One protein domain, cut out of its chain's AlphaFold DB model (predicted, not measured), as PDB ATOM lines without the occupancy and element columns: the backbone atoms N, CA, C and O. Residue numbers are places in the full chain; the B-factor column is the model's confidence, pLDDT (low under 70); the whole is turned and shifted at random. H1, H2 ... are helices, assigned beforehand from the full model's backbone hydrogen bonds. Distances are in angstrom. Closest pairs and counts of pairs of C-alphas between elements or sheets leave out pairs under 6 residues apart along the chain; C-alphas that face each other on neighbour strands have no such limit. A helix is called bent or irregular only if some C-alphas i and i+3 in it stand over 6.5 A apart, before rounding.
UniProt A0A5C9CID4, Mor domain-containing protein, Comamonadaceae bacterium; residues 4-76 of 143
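This is residues 4 to 76 of the 143 residues of the protein "Mor domain-containing protein" of Comamonadaceae bacterium (UniProt A0A5C9CID4). Two long helices, H2 and H3, pack crosswise on each other, and a short irregular helix, H1, packs on both, on residues 40 to 44 of H2 and residues 57 to 65 of H3. Before H1, residues 4 to 17 form a long stretch with no named element, and residues 30 to 35, of which 34 and 35 belong to H2, stick out. The printed part has 73 residues, with three named helices in the order H1, H2, H3 and no named strand; its class is all helix. It is compact, with a radius of gyration of the C-alphas of 12.1 A, and rounded, spanning 32 by 26 by 22 A.

H1 is residues 18 to 25, beginning at C-alpha 18 (-17.777, 24.553, 25.002). It is irregular: C-alphas 20 and 23 are 7.0 A apart. H2 is residues 34 to 50, 24.4 A long. H3 is residues 57 to 75, 26.7 A long, ending at C-alpha 75 (0.940, 4.117, 14.737).

H1 touches H2 at a steep tilt of 66 degrees, opposite ways; their closest C-alphas, of Leu 24 and Arg 41, are 7.3 A apart. H1 touches H3 at a steep tilt of 48 degrees, the same way; the closest C-alphas, of Leu 24 and Ala 61, are 4.7 A apart. H2 and H3 touch at a steep tilt of 50 degrees, opposite ways, with the closest C-alphas, of Tyr 44 and Ala 64, 4.9 A apart. The helix packing is mostly crossed. In H2 and H3 every O i to N i+4 pair is within hydrogen-bond range; in H1 2 of 4 are.

The C-alphas of Asn 5 and Leu 31, the two farthest apart, are 36.6 A apart. The printed part has no cut. The links from H1 to H2 and from H2 to H3 are short. The mean pLDDT of the printed part is 85.9; residues 4 to 6, 8 to 9 and 13 to 14 are under 70.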
ATOM      1  N   ASP A   4      -9.315  22.850  -1.458       48.91
ATOM      2  CA  ASP A   4      -8.162  23.699  -1.155       48.91
ATOM      3  C   ASP A   4      -8.544  25.027  -0.470       48.91
ATOM      4  O   ASP A   4      -7.810  25.528   0.379       48.91
ATOM      5  N   ASN A   5      -9.737  25.575  -0.748       53.91
ATOM      6  CA  ASN A   5     -10.182  26.820  -0.106       53.91
ATOM      7  C   ASN A   5     -10.881  26.576   1.247       53.91
ATOM      8  O   ASN A   5     -10.850  27.426   2.127       53.91
ATOM      9  N   THR A   6     -11.478  25.398   1.450       60.78
ATOM     10  CA  THR A   6     -12.288  25.084   2.644       60.78
ATOM     11  C   THR A   6     -11.434  24.885   3.897       60.78
ATOM     12  O   THR A   6     -11.866  25.188   5.004       60.78
ATOM     13  N   MET A   7     -10.200  24.401   3.737       71.12
ATOM     14  CA  MET A   7      -9.264  24.238   4.854       71.12
ATOM     15  C   MET A   7      -8.630  25.547   5.318       71.12
ATOM     16  O   MET A   7      -8.188  25.616   6.463       71.12
ATOM     17  N   ALA A   8      -8.634  26.590   4.484       63.91
ATOM     18  CA  ALA A   8      -8.193  27.915   4.901       63.91
ATOM     19  C   ALA A   8      -9.126  28.497   5.979       63.91
ATOM     20  O   ALA A   8      -8.640  29.038   6.969       63.91
ATOM     21  N   ASP A   9     -10.439  28.302   5.831       69.00
ATOM     22  CA  ASP A   9     -11.469  28.821   6.745       69.00
ATOM     23  C   ASP A   9     -11.700  27.939   7.986       69.00
ATOM     24  O   ASP A   9     -12.574  28.221   8.810       69.00
ATOM     25  N   ARG A  10     -10.920  26.860   8.145       79.69
ATOM     26  CA  ARG A  10     -11.006  25.989   9.319       79.69
ATOM     27  C   ARG A  10     -10.659  26.789  10.586       79.69
ATOM     28  O   ARG A  10      -9.585  27.398  10.629       79.69
ATOM     29  N   PRO A  11     -11.505  26.759  11.634       73.88
ATOM     30  CA  PRO A  11     -11.197  27.426  12.895       73.88
ATOM     31  C   PRO A  11      -9.931  26.855  13.546       73.88
ATOM     32  O   PRO A  11      -9.535  25.717  13.278       73.88
ATOM     33  N   ASP A  12      -9.323  27.616  14.453       72.88
ATOM     34  CA  ASP A  12      -8.353  27.045  15.383       72.88
ATOM     35  C   ASP A  12      -9.114  26.334  16.510       72.88
ATOM     36  O   ASP A  12     -10.211  26.737  16.899       72.88
ATOM     37  N   LEU A  13      -8.508  25.298  17.094       68.88
ATOM     38  CA  LEU A  13      -9.099  24.564  18.222       68.88
ATOM     39  C   LEU A  13      -9.468  25.474  19.402       68.88
ATOM     40  O   LEU A  13     -10.453  25.221  20.085       68.88
ATOM     41  N   CYS A  14      -8.697  26.542  19.620       68.31
ATOM     42  CA  CYS A  14      -8.937  27.510  20.688       68.31
ATOM     43  C   CYS A  14     -10.160  28.414  20.448       68.31
ATOM     44  O   CYS A  14     -10.539  29.141  21.361       68.31
ATOM     45  N   ASP A  15     -10.749  28.405  19.249       70.19
ATOM     46  CA  ASP A  15     -11.905  29.250  18.926       70.19
ATOM     47  C   ASP A  15     -13.250  28.571  19.175       70.19
ATOM     48  O   ASP A  15     -14.281  29.241  19.082       70.19
ATOM     49  N   LEU A  16     -13.250  27.257  19.415       72.88
ATOM     50  CA  LEU A  16     -14.475  26.503  19.636       72.88
ATOM     51  C   LEU A  16     -15.039  26.808  21.018       72.88
ATOM     52  O   LEU A  16     -14.338  26.773  22.030       72.88
ATOM     53  N   THR A  17     -16.337  27.076  21.050       83.06
ATOM     54  CA  THR A  17     -17.091  27.168  22.297       83.06
ATOM     55  C   THR A  17     -17.237  25.792  22.953       83.06
ATOM     56  O   THR A  17     -17.118  24.750  22.302       83.06
ATOM     57  N   ALA A  18     -17.530  25.787  24.256       83.12
ATOM     58  CA  ALA A  18     -17.777  24.553  25.002       83.12
ATOM     59  C   ALA A  18     -18.930  23.732  24.392       83.12
ATOM     60  O   ALA A  18     -18.829  22.512  24.283       83.12
ATOM     61  N   ASP A  19     -19.990  24.397  23.927       85.94
ATOM     62  CA  ASP A  19     -21.152  23.727  23.336       85.94
ATOM     63  C   ASP A  19     -20.824  23.064  21.995       85.94
ATOM     64  O   ASP A  19     -21.309  21.971  21.706       85.94
ATOM     65  N   GLU A  20     -19.962  23.686  21.191       87.88
ATOM     66  CA  GLU A  20     -19.563  23.164  19.883       87.88
ATOM     67  C   GLU A  20     -18.679  21.916  19.972       87.88
ATOM     68  O   GLU A  20     -18.728  21.064  19.080       87.88
ATOM     69  N   ILE A  21     -17.865  21.803  21.027       90.75
ATOM     70  CA  ILE A  21     -16.991  20.643  21.244       90.75
ATOM     71  C   ILE A  21     -17.657  19.547  22.084       90.75
ATOM     72  O   ILE A  21     -17.267  18.381  21.990       90.75
ATOM     73  N   ALA A  22     -18.702  19.881  22.846       92.50
ATOM     74  CA  ALA A  22     -19.404  18.949  23.723       92.50
ATOM     75  C   ALA A  22     -19.834  17.623  23.058       92.50
ATOM     76  O   ALA A  22     -19.717  16.587  23.717       92.50
ATOM     77  N   PRO A  23     -20.304  17.578  21.790       95.38
ATOM     78  CA  PRO A  23     -20.632  16.319  21.119       95.38
ATOM     79  C   PRO A  23     -19.463  15.331  21.085       95.38
ATOM     80  O   PRO A  23     -19.668  14.143  21.319       95.38
ATOM     81  N   LEU A  24     -18.241  15.823  20.867       94.94
ATOM     82  CA  LEU A  24     -17.032  15.008  20.907       94.94
ATOM     83  C   LEU A  24     -16.599  14.699  22.339       94.94
ATOM     84  O   LEU A  24     -16.265  13.555  22.636       94.94
ATOM     85  N   GLU A  25     -16.600  15.691  23.234       92.25
ATOM     86  CA  GLU A  25     -16.053  15.496  24.582       92.25
ATOM     87  C   GLU A  25     -16.809  14.442  25.391       92.25
ATOM     88  O   GLU A  25     -16.195  13.705  26.160       92.25
ATOM     89  N   ARG A  26     -18.117  14.302  25.153       94.81
ATOM     90  CA  ARG A  26     -18.943  13.248  25.763       94.81
ATOM     91  C   ARG A  26     -18.530  11.830  25.358       94.81
ATOM     92  O   ARG A  26     -18.897  10.890  26.053       94.81
ATOM     93  N   LEU A  27     -17.805  11.663  24.251       95.12
ATOM     94  CA  LEU A  27     -17.343  10.357  23.773       95.12
ATOM     95  C   LEU A  27     -16.009   9.933  24.391       95.12
ATOM     96  O   LEU A  27     -15.591   8.788  24.204       95.12
ATOM     97  N   PHE A  28     -15.314  10.834  25.088       92.12
ATOM     98  CA  PHE A  28     -14.052  10.485  25.716       92.12
ATOM     99  C   PHE A  28     -14.267   9.719  27.020       92.12
ATOM    100  O   PHE A  28     -14.922  10.200  27.941       92.12
ATOM    101  N   ASP A  29     -13.597   8.576  27.141       89.75
ATOM    102  CA  ASP A  29     -13.382   7.938  28.438       89.75
ATOM    103  C   ASP A  29     -12.464   8.834  29.296       89.75
ATOM    104  O   ASP A  29     -11.514   9.398  28.735       89.75
ATOM    105  N   PRO A  30     -12.681   8.992  30.615       83.88
ATOM    106  CA  PRO A  30     -11.791   9.750  31.501       83.88
ATOM    107  C   PRO A  30     -10.305   9.380  31.384       83.88
ATOM    108  O   PRO A  30      -9.451  10.255  31.488       83.88
ATOM    109  N   LEU A  31      -9.993   8.118  31.089       83.12
ATOM    110  CA  LEU A  31      -8.634   7.596  30.948       83.12
ATOM    111  C   LEU A  31      -8.024   7.829  29.562       83.12
ATOM    112  O   LEU A  31      -6.868   7.475  29.342       83.12
ATOM    113  N   THR A  32      -8.770   8.415  28.618       81.00
ATOM    114  CA  THR A  32      -8.250   8.727  27.280       81.00
ATOM    115  C   THR A  32      -7.069   9.701  27.400       81.00
ATOM    116  O   THR A  32      -7.273  10.810  27.906       81.00
ATOM    117  N   PRO A  33      -5.863   9.343  26.917       82.75
ATOM    118  CA  PRO A  33      -4.703  10.232  26.944       82.75
ATOM    119  C   PRO A  33      -4.925  11.534  26.165       82.75
ATOM    120  O   PRO A  33      -5.546  11.522  25.098       82.75
ATOM    121  N   ASP A  34      -4.351  12.636  26.650       79.88
ATOM    122  CA  ASP A  34      -4.546  13.978  26.078       79.88
ATOM    123  C   ASP A  34      -4.161  14.065  24.601       79.88
ATOM    124  O   ASP A  34      -4.902  14.626  23.800       79.88
ATOM    125  N   THR A  35      -3.072  13.409  24.197       79.69
ATOM    126  CA  THR A  35      -2.645  13.368  22.793       79.69
ATOM    127  C   THR A  35      -3.731  12.799  21.873       79.69
ATOM    128  O   THR A  35      -3.963  13.321  20.784       79.69
ATOM    129  N   TRP A  36      -4.447  11.759  22.311       85.75
ATOM    130  CA  TRP A  36      -5.542  11.179  21.530       85.75
ATOM    131  C   TRP A  36      -6.781  12.070  21.530       85.75
ATOM    132  O   TRP A  36      -7.459  12.170  20.507       85.75
ATOM    133  N   ARG A  37      -7.046  12.776  22.635       87.56
ATOM    134  CA  ARG A  37      -8.095  13.803  22.675       87.56
ATOM    135  C   ARG A  37      -7.801  14.914  21.672       87.56
ATOM    136  O   ARG A  37      -8.697  15.314  20.936       87.56
ATOM    137  N   ASP A  38      -6.554  15.366  21.586       85.69
ATOM    138  CA  ASP A  38      -6.142  16.429  20.667       85.69
ATOM    139  C   ASP A  38      -6.251  16.005  19.200       85.69
ATOM    140  O   ASP A  38      -6.765  16.766  18.373       85.69
ATOM    141  N   PHE A  39      -5.873  14.765  18.872       87.94
ATOM    142  CA  PHE A  39      -6.128  14.214  17.542       87.94
ATOM    143  C   PHE A  39      -7.623  14.181  17.227       87.94
ATOM    144  O   PHE A  39      -8.026  14.694  16.183       87.94
ATOM    145  N   ALA A  40      -8.456  13.640  18.115       92.00
ATOM    146  CA  ALA A  40      -9.896  13.557  17.888       92.00
ATOM    147  C   ALA A  40     -10.533  14.940  17.710       92.00
ATOM    148  O   ALA A  40     -11.311  15.143  16.777       92.00
ATOM    149  N   ARG A  41     -10.144  15.921  18.532       91.44
ATOM    150  CA  ARG A  41     -10.595  17.313  18.398       91.44
ATOM    151  C   ARG A  41     -10.192  17.904  17.049       91.44
ATOM    152  O   ARG A  41     -11.008  18.550  16.393       91.44
ATOM    153  N   SER A  42      -8.961  17.652  16.601       89.31
ATOM    154  CA  SER A  42      -8.485  18.119  15.298       89.31
ATOM    155  C   SER A  42      -9.287  17.509  14.139       89.31
ATOM    156  O   SER A  42      -9.745  18.248  13.264       89.31
ATOM    157  N   HIS A  43      -9.526  16.192  14.150       93.69
ATOM    158  CA  HIS A  43     -10.348  15.521  13.135       93.69
ATOM    159  C   HIS A  43     -11.782  16.048  13.131       93.69
ATOM    160  O   HIS A  43     -12.302  16.391  12.074       93.69
ATOM    161  N   TYR A  44     -12.399  16.172  14.306       94.75
ATOM    162  CA  TYR A  44     -13.758  16.682  14.454       94.75
ATOM    163  C   TYR A  44     -13.910  18.080  13.859       94.75
ATOM    164  O   TYR A  44     -14.816  18.318  13.066       94.75
ATOM    165  N   LEU A  45     -12.976  18.983  14.157       91.25
ATOM    166  CA  LEU A  45     -12.996  20.334  13.610       91.25
ATOM    167  C   LEU A  45     -12.872  20.346  12.084       91.25
ATOM    168  O   LEU A  45     -13.624  21.037  11.405       91.25
ATOM    169  N   THR A  46     -11.964  19.536  11.538       90.69
ATOM    170  CA  THR A  46     -11.820  19.371  10.086       90.69
ATOM    171  C   THR A  46     -13.111  18.862   9.450       90.69
ATOM    172  O   THR A  46     -13.555  19.399   8.436       90.69
ATOM    173  N   LEU A  47     -13.740  17.857  10.059       93.56
ATOM    174  CA  LEU A  47     -14.986  17.279   9.574       93.56
ATOM    175  C   LEU A  47     -16.144  18.284   9.631       93.56
ATOM    176  O   LEU A  47     -16.862  18.415   8.645       93.56
ATOM    177  N   ARG A  48     -16.287  19.054  10.718       91.81
ATOM    178  CA  ARG A  48     -17.290  20.132  10.810       91.81
ATOM    179  C   ARG A  48     -17.116  21.175   9.716       91.81
ATOM    180  O   ARG A  48     -18.104  21.625   9.151       91.81
ATOM    181  N   THR A  49     -15.876  21.538   9.394       88.69
ATOM    182  CA  THR A  49     -15.591  22.491   8.316       88.69
ATOM    183  C   THR A  49     -15.941  21.924   6.937       88.69
ATOM    184  O   THR A  49     -16.519  22.633   6.119       88.69
ATOM    185  N   LEU A  50     -15.623  20.656   6.663       90.12
ATOM    186  CA  LEU A  50     -15.856  20.043   5.348       90.12
ATOM    187  C   LEU A  50     -17.317  19.642   5.105       90.12
ATOM    188  O   LEU A  50     -17.800  19.731   3.978       90.12
ATOM    189  N   PHE A  51     -18.010  19.204   6.154       91.12
ATOM    190  CA  PHE A  51     -19.360  18.642   6.086       91.12
ATOM    191  C   PHE A  51     -20.405  19.539   6.758       91.12
ATOM    192  O   PHE A  51     -21.473  19.063   7.151       91.12
ATOM    193  N   ALA A  52     -20.117  20.838   6.879       85.31
ATOM    194  CA  ALA A  52     -21.036  21.821   7.440       85.31
ATOM    195  C   ALA A  52     -22.421  21.722   6.773       85.31
ATOM    196  O   ALA A  52     -22.547  21.813   5.550       85.31
ATOM    197  N   GLY A  53     -23.461  21.504   7.584       85.69
ATOM    198  CA  GLY A  53     -24.849  21.374   7.124       85.69
ATOM    199  C   GLY A  53     -25.200  20.053   6.423       85.69
ATOM    200  O   GLY A  53     -26.343  19.894   6.006       85.69
ATOM    201  N   GLN A  54     -24.259  19.111   6.292       90.94
ATOM    202  CA  GLN A  54     -24.479  17.813   5.634       90.94
ATOM    203  C   GLN A  54     -24.604  16.645   6.618       90.94
ATOM    204  O   GLN A  54     -25.219  15.635   6.290       90.94
ATOM    205  N   GLN A  55     -24.000  16.760   7.800       92.88
ATOM    206  CA  GLN A  55     -23.986  15.734   8.847       92.88
ATOM    207  C   GLN A  55     -24.251  16.386  10.202       92.88
ATOM    208  O   GLN A  55     -23.990  17.580  10.377       92.88
ATOM    209  N   THR A  56     -24.764  15.618  11.164       94.62
ATOM    210  CA  THR A  56     -24.960  16.144  12.519       94.62
ATOM    211  C   THR A  56     -23.633  16.199  13.276       94.62
ATOM    212  O   THR A  56     -22.730  15.399  13.031       94.62
ATOM    213  N   ASP A  57     -23.513  17.104  14.250       93.19
ATOM    214  CA  ASP A  57     -22.309  17.184  15.090       93.19
ATOM    215  C   ASP A  57     -22.042  15.862  15.848       93.19
ATOM    216  O   ASP A  57     -20.890  15.509  16.094       93.19
ATOM    217  N   ALA A  58     -23.083  15.079  16.163       94.75
ATOM    218  CA  ALA A  58     -22.931  13.755  16.769       94.75
ATOM    219  C   ALA A  58     -22.295  12.738  15.799       94.75
ATOM    220  O   ALA A  58     -21.379  12.010  16.191       94.75
ATOM    221  N   ASP A  59     -22.724  12.727  14.533       96.00
ATOM    222  CA  ASP A  59     -22.157  11.845  13.503       96.00
ATOM    223  C   ASP A  59     -20.683  12.183  13.250       96.00
ATOM    224  O   ASP A  59     -19.818  11.303  13.212       96.00
ATOM    225  N   LEU A  60     -20.375  13.479  13.148       96.94
ATOM    226  CA  LEU A  60     -19.013  13.963  12.937       96.94
ATOM    227  C   LEU A  60     -18.098  13.655  14.128       96.94
ATOM    228  O   LEU A  60     -16.938  13.287  13.930       96.94
ATOM    229  N   ALA A  61     -18.606  13.754  15.360       96.56
ATOM    230  CA  ALA A  61     -17.882  13.350  16.562       96.56
ATOM    231  C   ALA A  61     -17.574  11.844  16.557       96.56
ATOM    232  O   ALA A  61     -16.443  11.435  16.837       96.56
ATOM    233  N   GLY A  62     -18.547  11.015  16.167       96.88
ATOM    234  CA  GLY A  62     -18.359   9.573  16.006       96.88
ATOM    235  C   GLY A  62     -17.288   9.229  14.967       96.88
ATOM    236  O   GLY A  62     -16.402   8.414  15.237       96.88
ATOM    237  N   LEU A  63     -17.316   9.886  13.806       97.38
ATOM    238  CA  LEU A  63     -16.309   9.710  12.754       97.38
ATOM    239  C   LEU A  63     -14.912  10.144  13.211       97.38
ATOM    240  O   LEU A  63     -13.943   9.417  12.998       97.38
ATOM    241  N   ALA A  64     -14.792  11.282  13.898       96.62
ATOM    242  CA  ALA A  64     -13.518  11.757  14.439       96.62
ATOM    243  C   ALA A  64     -12.881  10.753  15.416       96.62
ATOM    244  O   ALA A  64     -11.667  10.520  15.378       96.62
ATOM    245  N   MET A  65     -13.701  10.111  16.253       96.31
ATOM    246  CA  MET A  65     -13.251   9.047  17.152       96.31
ATOM    247  C   MET A  65     -12.770   7.812  16.386       96.31
ATOM    248  O   MET A  65     -11.749   7.232  16.754       96.31
ATOM    249  N   GLN A  66     -13.460   7.415  15.313       96.44
ATOM    250  CA  GLN A  66     -13.034   6.284  14.482       96.44
ATOM    251  C   GLN A  66     -11.701   6.558  13.774       96.44
ATOM    252  O   GLN A  66     -10.806   5.718  13.829       96.44
ATOM    253  N   LEU A  67     -11.528   7.751  13.195       96.00
ATOM    254  CA  LEU A  67     -10.268   8.157  12.559       96.00
ATOM    255  C   LEU A  67      -9.103   8.144  13.557       96.00
ATOM    256  O   LEU A  67      -8.035   7.608  13.271       96.00
ATOM    257  N   THR A  68      -9.334   8.660  14.765       92.94
ATOM    258  CA  THR A  68      -8.320   8.683  15.830       92.94
ATOM    259  C   THR A  68      -7.936   7.275  16.286       92.94
ATOM    260  O   THR A  68      -6.757   6.996  16.494       92.94
ATOM    261  N   LYS A  69      -8.908   6.361  16.397       90.38
ATOM    262  CA  LYS A  69      -8.646   4.947  16.712       90.38
ATOM    263  C   LYS A  69      -7.857   4.242  15.610       90.38
ATOM    264  O   LYS A  69      -6.995   3.432  15.936       90.38
ATOM    265  N   GLY A  70      -8.114   4.561  14.339       91.00
ATOM    266  CA  GLY A  70      -7.316   4.065  13.214       91.00
ATOM    267  C   GLY A  70      -5.843   4.443  13.368       91.00
ATOM    268  O   GLY A  70      -4.988   3.565  13.425       91.00
ATOM    269  N   ILE A  71      -5.559   5.728  13.611       89.31
ATOM    270  CA  ILE A  71      -4.195   6.214  13.884       89.31
ATOM    271  C   ILE A  71      -3.562   5.473  15.065       89.31
ATOM    272  O   ILE A  71      -2.416   5.045  14.976       89.31
ATOM    273  N   ALA A  72      -4.286   5.314  16.176       85.19
ATOM    274  CA  ALA A  72      -3.765   4.609  17.345       85.19
ATOM    275  C   ALA A  72      -3.473   3.126  17.066       85.19
ATOM    276  O   ALA A  72      -2.540   2.575  17.644       85.19
ATOM    277  N   THR A  73      -4.246   2.494  16.183       86.31
ATOM    278  CA  THR A  73      -4.042   1.099  15.768       86.31
ATOM    279  C   THR A  73      -2.794   0.965  14.900       86.31
ATOM    280  O   THR A  73      -1.983   0.074  15.135       86.31
ATOM    281  N   ASP A  74      -2.611   1.878  13.946       85.38
ATOM    282  CA  ASP A  74      -1.542   1.784  12.948       85.38
ATOM    283  C   ASP A  74      -0.197   2.319  13.458       85.38
ATOM    284  O   ASP A  74       0.865   1.811  13.106       85.38
ATOM    285  N   LEU A  75      -0.237   3.371  14.281       81.62
ATOM    286  CA  LEU A  75       0.940   4.117  14.737       81.62
ATOM    287  C   LEU A  75       1.182   3.993  16.247       81.62
ATOM    288  O   LEU A  75       2.136   4.578  16.771       81.62
ATOM    289  N   GLY A  76       0.351   3.225  16.958       71.94
ATOM    290  CA  GLY A  76       0.527   2.931  18.375       71.94
ATOM    291  C   GLY A  76       1.899   2.316  18.659       71.94
ATOM    292  O   GLY A  76       2.324   1.373  18.002       71.94
TER     293      GLY A  76